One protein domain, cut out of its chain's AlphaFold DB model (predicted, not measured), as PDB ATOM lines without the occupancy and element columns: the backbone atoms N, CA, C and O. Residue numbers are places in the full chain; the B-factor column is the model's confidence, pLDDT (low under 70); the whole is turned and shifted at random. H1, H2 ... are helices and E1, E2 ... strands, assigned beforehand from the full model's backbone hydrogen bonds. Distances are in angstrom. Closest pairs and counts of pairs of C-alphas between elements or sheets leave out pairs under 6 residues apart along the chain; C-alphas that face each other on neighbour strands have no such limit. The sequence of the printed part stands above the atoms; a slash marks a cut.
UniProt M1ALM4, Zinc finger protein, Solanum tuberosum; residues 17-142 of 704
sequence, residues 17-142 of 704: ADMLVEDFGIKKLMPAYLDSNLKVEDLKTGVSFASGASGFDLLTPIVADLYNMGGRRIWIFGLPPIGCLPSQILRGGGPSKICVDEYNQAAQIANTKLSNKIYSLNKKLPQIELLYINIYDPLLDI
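This is residues 17 to 142 of the 704 residues of the protein "Zinc finger protein" of Solanum tuberosum (UniProt M1ALM4). One long helix, H5, packs on a small slab of two parallel strands, E1 and E2, mostly over E2, and runs on well past the strands' ends. Short helices are scattered round this pair: H3 beside E1, H4 and H6 toward the end where H5 begins, and H1 and H2 with their loops in a loose part set off from the sheet, on the side away from H5. The printed part has 126 residues, with six named helices and two named strands in the order H1 H2 H3 E1 H4 H5 E2 H6, and is mostly helix. It is loose, with a radius of gyration of the C-alphas of 17.5 A and spans of 51 by 38 by 29 A; residues 52 to 62 stand free.

H1, residues 17 to 23, begins with C-alpha 17 at (112.678, 103.856, 137.143). H2 is residues 40 to 45 and H3 residues 62 to 68. E1, residues 73 to 77, is 13.4 A long. H4 is residues 86 to 92. H5, residues 101 to 124, is 34.5 A long and begins with C-alpha 101 at (112.656, 117.554, 112.572). E2, residues 129 to 133, is 12.7 A long. H6, residues 136 to 142, ends with C-alpha 142 at (104.574, 119.783, 126.544).

E1 and E2 are parallel neighbours, at 18 degrees between their directions; N 76 and O 131 are 2.8 A apart and N 131 and O 74 are 3.0 A apart, within hydrogen-bond range. E1, H4, H5 and E2 form a strand-helix-strand unit, two parallel neighbour strands with helices between them along the chain, and its crossover is right-handed. H5 and E2 have 8 pairs of C-alphas within 8 A, the closest being those of Asn 122 and Leu 130, 6.0 A. H5 and E1 are near each other, with 8 pairs of C-alphas within 10 A. H5 and H6 are close but not clearly touching: the closest C-alphas, of Gln 108 and Tyr 136, are 7.9 A apart, and the helices run opposite ways at a steep tilt of 44 degrees. H4 and H5 are near each other, with 5 pairs of C-alphas within 10 A, and so are H3 and E1, with 6. H1 and H2 are apart from each other and from E1, E2 and H5. In H1, H3, H4, H5 and H6 every O i to N i+4 pair is within hydrogen-bond range; in H2 0 of 2 are, against 3 of 3 O i to N i+3 pairs.

The C-alphas of Val 40 and Ser 96, the two farthest apart, are 51.8 A from each other. The printed part has no cut. The links H1 to H2 and H2 to H3 are long, 16 residues each. The mean pLDDT of the printed part is 80.5; residues 17 to 20, 23 to 24, 52 to 61 and 90 to 98 are under 70.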
ATOM      1  N   ALA A  17     112.579 105.191 136.577       69.19
ATOM      2  CA  ALA A  17     112.678 103.856 137.143       69.19
ATOM      3  C   ALA A  17     112.514 103.848 138.675       69.19
ATOM      4  O   ALA A  17     111.859 102.954 139.195       69.19
ATOM      5  N   ASP A  18     113.051 104.843 139.392       69.62
ATOM      6  CA  ASP A  18     112.820 104.980 140.837       69.62
ATOM      7  C   ASP A  18     111.334 105.241 141.124       69.62
ATOM      8  O   ASP A  18     110.760 104.575 141.979       69.62
ATOM      9  N   MET A  19     110.700 106.140 140.358       67.50
ATOM     10  CA  MET A  19     109.276 106.469 140.520       67.50
ATOM     11  C   MET A  19     108.385 105.243 140.306       67.50
ATOM     12  O   MET A  19     107.500 104.973 141.104       67.50
ATOM     13  N   LEU A  20     108.653 104.457 139.260       69.25
ATOM     14  CA  LEU A  20     107.877 103.251 138.981       69.25
ATOM     15  C   LEU A  20     108.034 102.177 140.055       69.25
ATOM     16  O   LEU A  20     107.052 101.582 140.482       69.25
ATOM     17  N   VAL A  21     109.265 101.895 140.479       74.31
ATOM     18  CA  VAL A  21     109.531 100.853 141.483       74.31
ATOM     19  C   VAL A  21     108.904 101.223 142.834       74.31
ATOM     20  O   VAL A  21     108.452 100.341 143.572       74.31
ATOM     21  N   GLU A  22     108.825 102.518 143.132       72.00
ATOM     22  CA  GLU A  22     108.135 103.052 144.301       72.00
ATOM     23  C   GLU A  22     106.610 102.993 144.168       72.00
ATOM     24  O   GLU A  22     105.960 102.540 145.109       72.00
ATOM     25  N   ASP A  23     106.046 103.335 143.005       67.38
ATOM     26  CA  ASP A  23     104.611 103.181 142.714       67.38
ATOM     27  C   ASP A  23     104.161 101.714 142.856       67.38
ATOM     28  O   ASP A  23     103.035 101.428 143.262       67.38
ATOM     29  N   PHE A  24     105.059 100.762 142.584       69.56
ATOM     30  CA  PHE A  24     104.827  99.335 142.825       69.56
ATOM     31  C   PHE A  24     105.006  98.891 144.281       69.56
ATOM     32  O   PHE A  24     104.820  97.710 144.582       69.56
ATOM     33  N   GLY A  25     105.379  99.796 145.185       73.88
ATOM     34  CA  GLY A  25     105.618  99.491 146.593       73.88
ATOM     35  C   GLY A  25     106.818  98.571 146.826       73.88
ATOM     36  O   GLY A  25     106.890  97.913 147.862       73.88
ATOM     37  N   ILE A  26     107.752  98.485 145.872       79.06
ATOM     38  CA  ILE A  26     108.908  97.585 145.965       79.06
ATOM     39  C   ILE A  26     110.011  98.245 146.797       79.06
ATOM     40  O   ILE A  26     110.522  97.646 147.743       79.06
ATOM     41  N   LYS A  27     110.399  99.472 146.432       81.12
ATOM     42  CA  LYS A  27     111.379 100.294 147.158       81.12
ATOM     43  C   LYS A  27     111.348 101.744 146.678       81.12
ATOM     44  O   LYS A  27     110.946 102.017 145.556       81.12
ATOM     45  N   LYS A  28     111.866 102.650 147.508       71.81
ATOM     46  CA  LYS A  28     111.913 104.099 147.245       71.81
ATOM     47  C   LYS A  28     112.969 104.525 146.215       71.81
ATOM     48  O   LYS A  28     112.794 105.511 145.515       71.81
ATOM     49  N   LEU A  29     114.099 103.819 146.156       77.94
ATOM     50  CA  LEU A  29     115.244 104.149 145.299       77.94
ATOM     51  C   LEU A  29     115.922 102.869 144.826       77.94
ATOM     52  O   LEU A  29     116.219 101.994 145.638       77.94
ATOM     53  N   MET A  30     116.208 102.783 143.530       82.00
ATOM     54  CA  MET A  30     116.870 101.636 142.921       82.00
ATOM     55  C   MET A  30     118.394 101.825 142.894       82.00
ATOM     56  O   MET A  30     118.898 102.657 142.134       82.00
ATOM     57  N   PRO A  31     119.168 101.087 143.712       82.19
ATOM     58  CA  PRO A  31     120.615 101.253 143.745       82.19
ATOM     59  C   PRO A  31     121.250 100.751 142.444       82.19
ATOM     60  O   PRO A  31     120.718  99.857 141.778       82.19
ATOM     61  N   ALA A  32     122.383 101.342 142.066       84.12
ATOM     62  CA  ALA A  32     123.145 100.882 140.913       84.12
ATOM     63  C   ALA A  32     123.808  99.536 141.231       84.12
ATOM     64  O   ALA A  32     124.329  99.342 142.326       84.12
ATOM     65  N   TYR A  33     123.831  98.615 140.269       86.69
ATOM     66  CA  TYR A  33     124.453  97.301 140.455       86.69
ATOM     67  C   TYR A  33     125.954  97.396 140.775       86.69
ATOM     68  O   TYR A  33     126.487  96.584 141.523       86.69
ATOM     69  N   LEU A  34     126.630  98.412 140.230       84.19
ATOM     70  CA  LEU A  34     128.048  98.682 140.477       84.19
ATOM     71  C   LEU A  34     128.289  99.616 141.677       84.19
ATOM     72  O   LEU A  34     129.408 100.097 141.857       84.19
ATOM     73  N   ASP A  35     127.266  99.907 142.490       80.38
ATOM     74  CA  ASP A  35     127.460 100.674 143.720       80.38
ATOM     75  C   ASP A  35     128.309  99.864 144.710       80.38
ATOM     76  O   ASP A  35     127.957  98.754 145.107       80.38
ATOM     77  N   SER A  36     129.427 100.447 145.146       79.38
ATOM     78  CA  SER A  36     130.331  99.841 146.129       79.38
ATOM     79  C   SER A  36     129.683  99.532 147.486       79.38
ATOM     80  O   SER A  36     130.259  98.776 148.263       79.38
ATOM     81  N   ASN A  37     128.517 100.114 147.782       80.25
ATOM     82  CA  ASN A  37     127.765  99.887 149.015       80.25
ATOM     83  C   ASN A  37     126.539  98.980 148.824       80.25
ATOM     84  O   ASN A  37     125.762  98.822 149.769       80.25
ATOM     85  N   LEU A  38     126.343  98.411 147.628       83.06
ATOM     86  CA  LEU A  38     125.209  97.542 147.334       83.06
ATOM     87  C   LEU A  38     125.207  96.324 148.267       83.06
ATOM     88  O   LEU A  38     126.185  95.576 148.335       83.06
ATOM     89  N   LYS A  39     124.098  96.103 148.974       87.38
ATOM     90  CA  LYS A  39     123.924  94.936 149.844       87.38
ATOM     91  C   LYS A  39     123.272  93.798 149.072       87.38
ATOM     92  O   LYS A  39     122.515  94.007 148.127       87.38
ATOM     93  N   VAL A  40     123.509  92.565 149.512       87.94
ATOM     94  CA  VAL A  40     122.884  91.375 148.908       87.94
ATOM     95  C   VAL A  40     121.354  91.451 149.001       87.94
ATOM     96  O   VAL A  40     120.647  91.015 148.096       87.94
ATOM     97  N   GLU A  41     120.826  92.059 150.062       84.69
ATOM     98  CA  GLU A  41     119.397  92.316 150.244       84.69
ATOM     99  C   GLU A  41     118.812  93.228 149.157       84.69
ATOM    100  O   GLU A  41     117.661  93.037 148.759       84.69
ATOM    101  N   ASP A  42     119.597  94.165 148.621       83.56
ATOM    102  CA  ASP A  42     119.144  95.075 147.568       83.56
ATOM    103  C   ASP A  42     118.884  94.332 146.250       83.56
ATOM    104  O   ASP A  42     117.975  94.703 145.502       83.56
ATOM    105  N   LEU A  43     119.611  93.232 146.002       86.19
ATOM    106  CA  LEU A  43     119.409  92.362 144.837       86.19
ATOM    107  C   LEU A  43     118.028  91.697 144.852       86.19
ATOM    108  O   LEU A  43     117.438  91.490 143.795       86.19
ATOM    109  N   LYS A  44     117.478  91.408 146.042       83.75
ATOM    110  CA  LYS A  44     116.153  90.777 146.194       83.75
ATOM    111  C   LYS A  44     115.009  91.706 145.791       83.75
ATOM    112  O   LYS A  44     113.934  91.231 145.445       83.75
ATOM    113  N   THR A  45     115.238  93.017 145.848       80.69
ATOM    114  CA  THR A  45     114.241  94.046 145.522       80.69
ATOM    115  C   THR A  45     114.533  94.747 144.187       80.69
ATOM    116  O   THR A  45     113.772  95.620 143.784       80.69
ATOM    117  N   GLY A  46     115.601  94.360 143.474       82.94
ATOM    118  CA  GLY A  46     115.957  94.844 142.130       82.94
ATOM    119  C   GLY A  46     117.043  95.929 142.109       82.94
ATOM    120  O   GLY A  46     117.205  96.682 143.060       82.94
ATOM    121  N   VAL A  47     117.817  96.035 141.031       88.00
ATOM    122  CA  VAL A  47     118.946  96.982 140.915       88.00
ATOM    123  C   VAL A  47     119.019  97.578 139.515       88.00
ATOM    124  O   VAL A  47     118.524  96.989 138.555       88.00
ATOM    125  N   SER A  48     119.650  98.746 139.391       84.81
ATOM    126  CA  SER A  48     119.846  99.413 138.106       84.81
ATOM    127  C   SER A  48     121.159  98.977 137.457       84.81
ATOM    128  O   SER A  48     122.237  99.204 138.006       84.81
ATOM    129  N   PHE A  49     121.066  98.395 136.261       85.19
ATOM    130  CA  PHE A  49     122.211  98.100 135.389       85.19
ATOM    131  C   PHE A  49     122.460  99.206 134.346       85.19
ATOM    132  O   PHE A  49     123.308  99.050 133.470       85.19
ATOM    133  N   ALA A  50     121.696 100.303 134.395       78.00
ATOM    134  CA  ALA A  50     121.764 101.362 133.394       78.00
ATOM    135  C   ALA A  50     123.103 102.117 133.454       78.00
ATOM    136  O   ALA A  50     123.596 102.442 134.534       78.00
ATOM    137  N   SER A  51     123.653 102.445 132.283       74.12
ATOM    138  CA  SER A  51     124.862 103.256 132.127       74.12
ATOM    139  C   SER A  51     124.580 104.463 131.240       74.12
ATOM    140  O   SER A  51     123.809 104.383 130.285       74.12
ATOM    141  N   GLY A  52     125.256 105.578 131.519       66.44
ATOM    142  CA  GLY A  52     125.287 106.718 130.609       66.44
ATOM    143  C   GLY A  52     125.813 106.325 129.230       66.44
ATOM    144  O   GLY A  52     126.736 105.517 129.134       66.44
ATOM    145  N   ALA A  53     125.227 106.904 128.179       64.12
ATOM    146  CA  ALA A  53     125.606 106.683 126.780       64.12
ATOM    147  C   ALA A  53     125.512 105.221 126.288       64.12
ATOM    148  O   ALA A  53     126.128 104.870 125.282       64.12
ATOM    149  N   SER A  54     124.728 104.365 126.955       69.06
ATOM    150  CA  SER A  54     124.471 103.007 126.470       69.06
ATOM    151  C   SER A  54     123.660 103.032 125.170       69.06
ATOM    152  O   SER A  54     122.577 103.620 125.126       69.06
ATOM    153  N   GLY A  55     124.166 102.368 124.132       65.06
ATOM    154  CA  GLY A  55     123.455 102.111 122.879       65.06
ATOM    155  C   GLY A  55     123.095 100.634 122.724       65.06
ATOM    156  O   GLY A  55     123.618  99.779 123.437       65.06
ATOM    157  N   PHE A  56     122.211 100.328 121.778       65.62
ATOM    158  CA  PHE A  56     121.972  98.946 121.368       65.62
ATOM    159  C   PHE A  56     123.086  98.487 120.425       65.62
ATOM    160  O   PHE A  56     123.305  99.102 119.382       65.62
ATOM    161  N   ASP A  57     123.757  97.393 120.776       58.53
ATOM    162  CA  ASP A  57     124.574  96.632 119.831       58.53
ATOM    163  C   ASP A  57     123.645  95.776 118.953       58.53
ATOM    164  O   ASP A  57     122.763  95.077 119.458       58.53
ATOM    165  N   LEU A  58     123.840  95.834 117.632       54.59
ATOM    166  CA  LEU A  58     123.077  95.072 116.637       54.59
ATOM    167  C   LEU A  58     123.225  93.550 116.805       54.59
ATOM    168  O   LEU A  58     122.420  92.803 116.250       54.59
ATOM    169  N   LEU A  59     124.231  93.094 117.555       46.53
ATOM    170  CA  LEU A  59     124.537  91.682 117.767       46.53
ATOM    171  C   LEU A  59     123.961  91.095 119.067       46.53
ATOM    172  O   LEU A  59     124.029  89.879 119.244       46.53
ATOM    173  N   THR A  60     123.359  91.900 119.951       58.34
ATOM    174  CA  THR A  60     122.975  91.447 121.304       58.34
ATOM    175  C   THR A  60     121.455  91.291 121.454       58.34
ATOM    176  O   THR A  60     120.727  92.290 121.499       58.34
ATOM    177  N   PRO A  61     120.915  90.060 121.573       69.31
ATOM    178  CA  PRO A  61     119.479  89.814 121.690       69.31
ATOM    179  C   PRO A  61     118.973  89.973 123.139       69.31
ATOM    180  O   PRO A  61     118.383  89.059 123.711       69.31
ATOM    181  N   ILE A  62     119.117  91.176 123.708       78.19
ATOM    182  CA  ILE A  62     118.888  91.482 125.140       78.19
ATOM    183  C   ILE A  62     117.542  90.958 125.674       78.19
ATOM    184  O   ILE A  62     117.486  90.377 126.752       78.19
ATOM    185  N   VAL A  63     116.439  91.131 124.935       80.38
ATOM    186  CA  VAL A  63     115.108  90.678 125.392       80.38
ATOM    187  C   VAL A  63     115.013  89.150 125.446       80.38
ATOM    188  O   VAL A  63     114.391  88.610 126.359       80.38
ATOM    189  N   ALA A  64     115.623  88.450 124.488       80.25
ATOM    190  CA  ALA A  64     115.634  86.991 124.475       80.25
ATOM    191  C   ALA A  64     116.537  86.437 125.585       80.25
ATOM    192  O   ALA A  64     116.161  85.473 126.244       80.25
ATOM    193  N   ASP A  65     117.673  87.085 125.843       86.69
ATOM    194  CA  ASP A  65     118.581  86.701 126.924       86.69
ATOM    195  C   ASP A  65     117.929  86.904 128.294       86.69
ATOM    196  O   ASP A  65     117.898  85.977 129.100       86.69
ATOM    197  N   LEU A  66     117.301  88.064 128.524       87.69
ATOM    198  CA  LEU A  66     116.522  88.314 129.739       87.69
ATOM    199  C   LEU A  66     115.403  87.283 129.907       87.69
ATOM    200  O   LEU A  66     115.196  86.781 131.010       87.69
ATOM    201  N   TYR A  67     114.711  86.921 128.823       88.00
ATOM    202  CA  TYR A  67     113.697  85.869 128.853       88.00
ATOM    203  C   TYR A  67     114.288  84.498 129.219       88.00
ATOM    204  O   TYR A  67     113.749  83.807 130.088       88.00
ATOM    205  N   ASN A  68     115.413  84.109 128.622       89.25
ATOM    206  CA  ASN A  68     116.088  82.844 128.918       89.25
ATOM    207  C   ASN A  68     116.628  82.795 130.358       89.25
ATOM    208  O   ASN A  68     116.633  81.731 130.970       89.25
ATOM    209  N   MET A  69     116.995  83.945 130.929       91.62
ATOM    210  CA  MET A  69     117.378  84.096 132.339       91.62
ATOM    211  C   MET A  69     116.180  84.114 133.308       91.62
ATOM    212  O   MET A  69     116.371  84.204 134.518       91.62
ATOM    213  N   GLY A  70     114.944  84.018 132.804       91.25
ATOM    214  CA  GLY A  70     113.725  83.947 133.619       91.25
ATOM    215  C   GLY A  70     112.933  85.252 133.717       91.25
ATOM    216  O   GLY A  70     111.892  85.282 134.371       91.25
ATOM    217  N   GLY A  71     113.354  86.321 133.040       89.00
ATOM    218  CA  GLY A  71     112.589  87.559 132.921       89.00
ATOM    219  C   GLY A  71     111.253  87.320 132.212       89.00
ATOM    220  O   GLY A  71     111.195  86.712 131.142       89.00
ATOM    221  N   ARG A  72     110.151  87.764 132.821       89.81
ATOM    222  CA  ARG A  72     108.799  87.589 132.259       89.81
ATOM    223  C   ARG A  72     108.059  88.901 132.064       89.81
ATOM    224  O   ARG A  72     107.391  89.032 131.054       89.81
ATOM    225  N   ARG A  73     108.223  89.882 132.952       88.50
ATOM    226  CA  ARG A  73     107.637  91.223 132.810       88.50
ATOM    227  C   ARG A  73     108.735  92.219 132.476       88.50
ATOM    228  O   ARG A  73     109.629  92.418 133.293       88.50
ATOM    229  N   ILE A  74     108.706  92.796 131.277       86.75
ATOM    230  CA  ILE A  74     109.751  93.713 130.803       86.75
ATOM    231  C   ILE A  74     109.092  94.941 130.198       86.75
ATOM    232  O   ILE A  74     108.259  94.851 129.301       86.75
ATOM    233  N   TRP A  75     109.462  96.108 130.702       84.25
ATOM    234  CA  TRP A  75     108.905  97.378 130.266       84.25
ATOM    235  C   TRP A  75     109.949  98.134 129.459       84.25
ATOM    236  O   TRP A  75     111.108  98.222 129.863       84.25
ATOM    237  N   ILE A  76     109.552  98.642 128.300       85.62
ATOM    238  CA  ILE A  76     110.458  99.227 127.318       85.62
ATOM    239  C   ILE A  76     109.953 100.623 126.975       85.62
ATOM    240  O   ILE A  76     108.875 100.787 126.404       85.62
ATOM    241  N   PHE A  77     110.750 101.626 127.322       83.38
ATOM    242  CA  PHE A  77     110.473 103.022 127.019       83.38
ATOM    243  C   PHE A  77     110.859 103.346 125.575       83.38
ATOM    244  O   PHE A  77     111.926 102.944 125.107       83.38
ATOM    245  N   GLY A  78     109.993 104.080 124.876       85.62
ATOM    246  CA  GLY A  78     110.339 104.684 123.593       85.62
ATOM    247  C   GLY A  78     111.412 105.767 123.734       85.62
ATOM    248  O   GLY A  78     111.679 106.269 124.823       85.62
ATOM    249  N   LEU A  79     112.018 106.154 122.618       89.50
ATOM    250  CA  LEU A  79     112.867 107.334 122.534       89.50
ATOM    251  C   LEU A  79     112.024 108.607 122.738       89.50
ATOM    252  O   LEU A  79     110.928 108.689 122.178       89.50
ATOM    253  N   PRO A  80     112.519 109.604 123.493       89.25
ATOM    254  CA  PRO A  80     111.876 110.915 123.617       89.25
ATOM    255  C   PRO A  80     112.015 111.731 122.312       89.25
ATOM    256  O   PRO A  80     112.715 111.289 121.393       89.25
ATOM    257  N   PRO A  81     111.395 112.924 122.198       88.31
ATOM    258  CA  PRO A  81     111.599 113.829 121.063       88.31
ATOM    259  C   PRO A  81     113.006 114.450 121.076       88.31
ATOM    260  O   PRO A  81     113.216 115.607 121.432       88.31
ATOM    261  N   ILE A  82     114.007 113.648 120.702       87.94
ATOM    262  CA  ILE A  82     115.435 113.990 120.793       87.94
ATOM    263  C   ILE A  82     115.844 115.193 119.934       87.94
ATOM    264  O   ILE A  82     116.866 115.813 120.211       87.94
ATOM    265  N   GLY A  83     115.060 115.553 118.914       86.50
ATOM    266  CA  GLY A  83     115.273 116.764 118.126       86.50
ATOM    267  C   GLY A  83     115.003 118.050 118.903       86.50
ATOM    268  O   GLY A  83     115.496 119.100 118.509       86.50
ATOM    269  N   CYS A  84     114.268 117.972 120.010       82.88
ATOM    270  CA  CYS A  84     113.990 119.098 120.899       82.88
ATOM    271  C   CYS A  84     115.042 119.255 122.011       82.88
ATOM    272  O   CYS A  84     114.902 120.099 122.890       82.88
ATOM    273  N   LEU A  85     116.096 118.431 122.018       78.81
ATOM    274  CA  LEU A  85     117.175 118.585 122.990       78.81
ATOM    275  C   LEU A  85     117.962 119.876 122.702       78.81
ATOM    276  O   LEU A  85     118.320 120.105 121.541       78.81
ATOM    277  N   PRO A  86     118.344 120.662 123.730       70.81
ATOM    278  CA  PRO A  86     119.082 121.916 123.542       70.81
ATOM    279  C   PRO A  86     120.342 121.764 122.678       70.81
ATOM    280  O   PRO A  86     120.636 122.599 121.825       70.81
ATOM    281  N   SER A  87     121.064 120.650 122.836       72.56
ATOM    282  CA  SER A  87     122.266 120.341 122.053       72.56
ATOM    283  C   SER A  87     121.996 120.130 120.562       72.56
ATOM    284  O   SER A  87     122.871 120.423 119.747       72.56
ATOM    285  N   GLN A  88     120.809 119.642 120.194       77.88
ATOM    286  CA  GLN A  88     120.413 119.446 118.799       77.88
ATOM    287  C   GLN A  88     119.879 120.740 118.190       77.88
ATOM    288  O   GLN A  88     120.262 121.085 117.070       77.88
ATOM    289  N   ILE A  89     119.098 121.511 118.954       72.06
ATOM    290  CA  ILE A  89     118.626 122.846 118.556       72.06
ATOM    291  C   ILE A  89     119.819 123.755 118.224       72.06
ATOM    292  O   ILE A  89     119.857 124.364 117.155       72.06
ATOM    293  N   LEU A  90     120.855 123.766 119.071       68.19
ATOM    294  CA  LEU A  90     122.081 124.540 118.839       68.19
ATOM    295  C   LEU A  90     122.867 124.098 117.592       68.19
ATOM    296  O   LEU A  90     123.547 124.917 116.979       68.19
ATOM    297  N   ARG A  91     122.804 122.813 117.219       67.56
ATOM    298  CA  ARG A  91     123.578 122.246 116.100       67.56
ATOM    299  C   ARG A  91     122.881 122.339 114.744       67.56
ATOM    300  O   ARG A  91     123.578 122.393 113.737       67.56
ATOM    301  N   GLY A  92     121.549 122.332 114.702       58.44
ATOM    302  CA  GLY A  92     120.794 122.265 113.441       58.44
ATOM    303  C   GLY A  92     119.495 123.076 113.393       58.44
ATOM    304  O   GLY A  92     118.824 123.080 112.362       58.44
ATOM    305  N   GLY A  93     119.115 123.750 114.483       55.25
ATOM    306  CA  GLY A  93     117.837 124.457 114.602       55.25
ATOM    307  C   GLY A  93     117.868 125.924 114.165       55.25
ATOM    308  O   GLY A  93     116.900 126.424 113.596       55.25
ATOM    309  N   GLY A  94     118.981 126.621 114.408       53.03
ATOM    310  CA  GLY A  94     118.989 128.087 114.405       53.03
ATOM    311  C   GLY A  94     118.148 128.673 115.562       53.03
ATOM    312  O   GLY A  94     117.463 127.929 116.260       53.03
ATOM    313  N   PRO A  95     118.176 129.999 115.793       51.00
ATOM    314  CA  PRO A  95     117.547 130.628 116.965       51.00
ATOM    315  C   PRO A  95     116.011 130.534 117.020       51.00
ATOM    316  O   PRO A  95     115.423 130.861 118.041       51.00
ATOM    317  N   SER A  96     115.360 130.137 115.922       53.94
ATOM    318  CA  SER A  96     113.904 130.203 115.744       53.94
ATOM    319  C   SER A  96     113.197 128.842 115.699       53.94
ATOM    320  O   SER A  96     111.994 128.809 115.453       53.94
ATOM    321  N   LYS A  97     113.905 127.714 115.870       59.03
ATOM    322  CA  LYS A  97     113.289 126.372 115.871       59.03
ATOM    323  C   LYS A  97     113.187 125.803 117.285       59.03
ATOM    324  O   LYS A  97     114.189 125.705 117.983       59.03
ATOM    325  N   ILE A  98     111.985 125.345 117.643       66.62
ATOM    326  CA  ILE A  98     111.690 124.658 118.915       66.62
ATOM    327  C   ILE A  98     112.275 123.232 118.918       66.62
ATOM    328  O   ILE A  98     112.731 122.749 119.948       66.62
ATOM    329  N   CYS A  99     112.321 122.561 117.759       79.94
ATOM    330  CA  CYS A  99     112.900 121.225 117.596       79.94
ATOM    331  C   CYS A  99     113.539 121.050 116.205       79.94
ATOM    332  O   CYS A  99     113.214 121.767 115.258       79.94
ATOM    333  N   VAL A 100     114.425 120.062 116.063       86.62
ATOM    334  CA  VAL A 100     115.007 119.639 114.780       86.62
ATOM    335  C   VAL A 100     114.279 118.401 114.245       86.62
ATOM    336  O   VAL A 100     114.385 117.311 114.813       86.62
ATOM    337  N   ASP A 101     113.564 118.568 113.130       85.69
ATOM    338  CA  ASP A 101     112.656 117.554 112.572       85.69
ATOM    339  C   ASP A 101     113.344 116.233 112.222       85.69
ATOM    340  O   ASP A 101     112.801 115.171 112.507       85.69
ATOM    341  N   GLU A 102     114.550 116.274 111.656       87.81
ATOM    342  CA  GLU A 102     115.285 115.078 111.214       87.81
ATOM    343  C   GLU A 102     115.533 114.090 112.367       87.81
ATOM    344  O   GLU A 102     115.305 112.884 112.237       87.81
ATOM    345  N   TYR A 103     115.934 114.600 113.536       88.81
ATOM    346  CA  TYR A 103     116.153 113.784 114.732       88.81
ATOM    347  C   TYR A 103     114.837 113.250 115.310       88.81
ATOM    348  O   TYR A 103     114.772 112.102 115.755       88.81
ATOM    349  N   ASN A 104     113.776 114.057 115.276       90.12
ATOM    350  CA  ASN A 104     112.448 113.649 115.729       90.12
ATOM    351  C   ASN A 104     111.836 112.573 114.817       90.12
ATOM    352  O   ASN A 104     111.324 111.571 115.316       90.12
ATOM    353  N   GLN A 105     111.978 112.701 113.496       91.94
ATOM    354  CA  GLN A 105     111.582 111.671 112.532       91.94
ATOM    355  C   GLN A 105     112.338 110.363 112.777       91.94
ATOM    356  O   GLN A 105     111.731 109.290 112.802       91.94
ATOM    357  N   ALA A 106     113.650 110.429 113.022       91.19
ATOM    358  CA  ALA A 106     114.443 109.247 113.352       91.19
ATOM    359  C   ALA A 106     113.936 108.552 114.630       91.19
ATOM    360  O   ALA A 106     113.769 107.327 114.641       91.19
ATOM    361  N   ALA A 107     113.625 109.317 115.682       91.19
ATOM    362  CA  ALA A 107     113.056 108.779 116.917       91.19
ATOM    363  C   ALA A 107     111.671 108.149 116.706       91.19
ATOM    364  O   ALA A 107     111.427 107.044 117.189       91.19
ATOM    365  N   GLN A 108     110.789 108.780 115.930       92.94
ATOM    366  CA  GLN A 108     109.466 108.234 115.602       92.94
ATOM    367  C   GLN A 108     109.551 106.927 114.803       92.94
ATOM    368  O   GLN A 108     108.837 105.964 115.106       92.94
ATOM    369  N   ILE A 109     110.447 106.855 113.814       93.81
ATOM    370  CA  ILE A 109     110.693 105.632 113.038       93.81
ATOM    371  C   ILE A 109     111.192 104.517 113.963       93.81
ATOM    372  O   ILE A 109     110.704 103.385 113.885       93.81
ATOM    373  N   ALA A 110     112.144 104.823 114.846       91.12
ATOM    374  CA  ALA A 110     112.668 103.863 115.811       91.12
ATOM    375  C   ALA A 110     111.572 103.370 116.770       91.12
ATOM    376  O   ALA A 110     111.407 102.161 116.922       91.12
ATOM    377  N   ASN A 111     110.769 104.275 117.329       91.94
ATOM    378  CA  ASN A 111     109.653 103.957 118.224       91.94
ATOM    379  C   ASN A 111     108.596 103.078 117.553       91.94
ATOM    380  O   ASN A 111     108.149 102.095 118.139       91.94
ATOM    381  N   THR A 112     108.251 103.373 116.297       93.06
ATOM    382  CA  THR A 112     107.299 102.578 115.506       93.06
ATOM    383  C   THR A 112     107.828 101.167 115.248       93.06
ATOM    384  O   THR A 112     107.106 100.177 115.376       93.06
ATOM    385  N   LYS A 113     109.108 101.036 114.886       91.88
ATOM    386  CA  LYS A 113     109.736  99.720 114.694       91.88
ATOM    387  C   LYS A 113     109.821  98.946 116.009       91.88
ATOM    388  O   LYS A 113     109.566  97.741 116.021       91.88
ATOM    389  N   LEU A 114     110.148  99.632 117.102       88.62
ATOM    390  CA  LEU A 114     110.275  99.054 118.433       88.62
ATOM    391  C   LEU A 114     108.933  98.529 118.952       88.62
ATOM    392  O   LEU A 114     108.853  97.362 119.327       88.62
ATOM    393  N   SER A 115     107.869  99.334 118.906       89.56
ATOM    394  CA  SER A 115     106.533  98.929 119.364       89.56
ATOM    395  C   SER A 115     105.997  97.723 118.579       89.56
ATOM    396  O   SER A 115     105.537  96.746 119.175       89.56
ATOM    397  N   ASN A 116     106.166  97.715 117.252       89.88
ATOM    398  CA  ASN A 116     105.808  96.579 116.398       89.88
ATOM    399  C   ASN A 116     106.608  95.314 116.741       89.88
ATOM    400  O   ASN A 116     106.062  94.205 116.774       89.88
ATOM    401  N   LYS A 117     107.908  95.459 117.019       88.88
ATOM    402  CA  LYS A 117     108.758  94.331 117.414       88.88
ATOM    403  C   LYS A 117     108.351  93.773 118.777       88.88
ATOM    404  O   LYS A 117     108.273  92.554 118.911       88.88
ATOM    405  N   ILE A 118     108.049  94.639 119.743       88.12
ATOM    406  CA  ILE A 118     107.544  94.272 121.073       88.12
ATOM    407  C   ILE A 118     106.237  93.486 120.950       88.12
ATOM    408  O   ILE A 118     106.127  92.389 121.495       88.12
ATOM    409  N   TYR A 119     105.287  93.985 120.156       86.69
ATOM    410  CA  TYR A 119     104.030  93.289 119.886       86.69
ATOM    411  C   TYR A 119     104.255  91.898 119.271       86.69
ATOM    412  O   TYR A 119     103.637  90.916 119.686       86.69
ATOM    413  N   SER A 120     105.179  91.785 118.310       89.06
ATOM    414  CA  SER A 120     105.543  90.498 117.705       89.06
ATOM    415  C   SER A 120     106.170  89.529 118.714       89.06
ATOM    416  O   SER A 120     105.843  88.343 118.702       89.06
ATOM    417  N   LEU A 121     107.056  90.015 119.588       87.94
ATOM    418  CA  LEU A 121     107.724  89.199 120.603       87.94
ATOM    419  C   LEU A 121     106.752  88.707 121.681       87.94
ATOM    420  O   LEU A 121     106.812  87.528 122.022       87.94
ATOM    421  N   ASN A 122     105.808  89.547 122.120       87.88
ATOM    422  CA  ASN A 122     104.734  89.150 123.040       87.88
ATOM    423  C   ASN A 122     103.929  87.946 122.539       87.88
ATOM    424  O   ASN A 122     103.503  87.115 123.331       87.88
ATOM    425  N   LYS A 123     103.728  87.824 121.220       89.75
ATOM    426  CA  LYS A 123     103.030  86.669 120.632       89.75
ATOM    427  C   LYS A 123     103.896  85.416 120.517       89.75
ATOM    428  O   LYS A 123     103.358  84.317 120.445       89.75
ATOM    429  N   LYS A 124     105.217  85.577 120.404       89.94
ATOM    430  CA  LYS A 124     106.151  84.478 120.115       89.94
ATOM    431  C   LYS A 124     106.721  83.826 121.367       89.94
ATOM    432  O   LYS A 124     107.037  82.643 121.327       89.94
ATOM    433  N   LEU A 125     106.895  84.592 122.440       88.00
ATOM    434  CA  LEU A 125     107.499  84.107 123.673       88.00
ATOM    435  C   LEU A 125     106.391  83.771 124.680       88.00
ATOM    436  O   LEU A 125     105.678  84.671 125.126       88.00
ATOM    437  N   PRO A 126     106.201  82.493 125.044       88.75
ATOM    438  CA  PRO A 126     105.143  82.117 125.969       88.75
ATOM    439  C   PRO A 126     105.400  82.716 127.356       88.75
ATOM    440  O   PRO A 126     106.533  82.720 127.841       88.75
ATOM    441  N   GLN A 127     104.329  83.187 128.005       89.50
ATOM    442  CA  GLN A 127     104.340  83.759 129.361       89.50
ATOM    443  C   GLN A 127     105.153  85.059 129.525       89.50
ATOM    444  O   GLN A 127     105.373  85.484 130.659       89.50
ATOM    445  N   ILE A 128     105.605  85.695 128.435       91.88
ATOM    446  CA  ILE A 128     106.208  87.030 128.506       91.88
ATOM    447  C   ILE A 128     105.120  88.115 128.509       91.88
ATOM    448  O   ILE A 128     104.085  87.983 127.861       91.88
ATOM    449  N   GLU A 129     105.397  89.210 129.202       90.94
ATOM    450  CA  GLU A 129     104.627  90.443 129.236       90.94
ATOM    451  C   GLU A 129     105.587  91.605 128.945       90.94
ATOM    452  O   GLU A 129     106.287  92.112 129.825       90.94
ATOM    453  N   LEU A 130     105.660  91.994 127.673       89.38
ATOM    454  CA  LEU A 130     106.403  93.160 127.217       89.38
ATOM    455  C   LEU A 130     105.464  94.368 127.121       89.38
ATOM    456  O   LEU A 130     104.524  94.353 126.324       89.38
ATOM    457  N   LEU A 131     105.738  95.429 127.878       85.75
ATOM    458  CA  LEU A 131     104.975  96.679 127.822       85.75
ATOM    459  C   LEU A 131     105.797  97.768 127.130       85.75
ATOM    460  O   LEU A 131     106.884  98.109 127.590       85.75
ATOM    461  N   TYR A 132     105.275  98.328 126.038       87.12
ATOM    462  CA  TYR A 132     105.844  99.526 125.420       87.12
ATOM    463  C   TYR A 132     105.280 100.777 126.099       87.12
ATOM    464  O   TYR A 132     104.063 100.961 126.134       87.12
ATOM    465  N   ILE A 133     106.158 101.641 126.606       83.06
ATOM    466  CA  ILE A 133     105.791 102.905 127.245       83.06
ATOM    467  C   ILE A 133     106.133 104.045 126.291       83.06
ATOM    468  O   ILE A 133     107.304 104.348 126.041       83.06
ATOM    469  N   ASN A 134     105.096 104.685 125.758       84.50
ATOM    470  CA  ASN A 134     105.251 105.847 124.902       84.50
ATOM    471  C   ASN A 134     105.529 107.099 125.741       84.50
ATOM    472  O   ASN A 134     104.628 107.628 126.388       84.50
ATOM    473  N   ILE A 135     106.769 107.578 125.696       82.69
ATOM    474  CA  ILE A 135     107.164 108.857 126.302       82.69
ATOM    475  C   ILE A 135     107.340 109.973 125.273       82.69
ATOM    476  O   ILE A 135     107.548 111.116 125.656       82.69
ATOM    477  N   TYR A 136     107.269 109.657 123.977       88.50
ATOM    478  CA  TYR A 136     107.527 110.626 122.918       88.50
ATOM    479  C   TYR A 136     106.414 111.673 122.849       88.50
ATOM    480  O   TYR A 136     106.687 112.861 122.998       88.50
ATOM    481  N   ASP A 137     105.165 111.233 122.671       85.31
ATOM    482  CA  ASP A 137     104.036 112.145 122.444       85.31
ATOM    483  C   ASP A 137     103.740 113.050 123.652       85.31
ATOM    484  O   ASP A 137     103.588 114.252 123.443       85.31
ATOM    485  N   PRO A 138     103.723 112.550 124.909       77.50
ATOM    486  CA  PRO A 138     103.493 113.414 126.067       77.50
ATOM    487  C   PRO A 138     104.571 114.489 126.232       77.50
ATOM    488  O   PRO A 138     104.255 115.631 126.548       77.50
ATOM    489  N   LEU A 139     105.844 114.144 126.001       78.12
ATOM    490  CA  LEU A 139     106.941 115.109 126.094       78.12
ATOM    491  C   LEU A 139     106.906 116.111 124.940       78.12
ATOM    492  O   LEU A 139     107.133 117.296 125.159       78.12
ATOM    493  N   LEU A 140     106.608 115.656 123.720       83.75
ATOM    494  CA  LEU A 140     106.519 116.542 122.565       83.75
ATOM    495  C   LEU A 140     105.356 117.531 122.704       83.75
ATOM    496  O   LEU A 140     105.520 118.691 122.340       83.75
ATOM    497  N   ASP A 141     104.209 117.104 123.239       81.94
ATOM    498  CA  ASP A 141     103.070 117.999 123.463       81.94
ATOM    499  C   ASP A 141     103.394 119.092 124.490       81.94
ATOM    500  O   ASP A 141     103.074 120.246 124.237       81.94
ATOM    501  N   ILE A 142     104.105 118.771 125.579       74.19
ATOM    502  CA  ILE A 142     104.574 119.783 126.544       74.19
ATOM    503  C   ILE A 142     105.502 120.798 125.864       74.19
ATOM    504  O   ILE A 142     105.364 121.995 126.078       74.19
TER     505      ILE A 142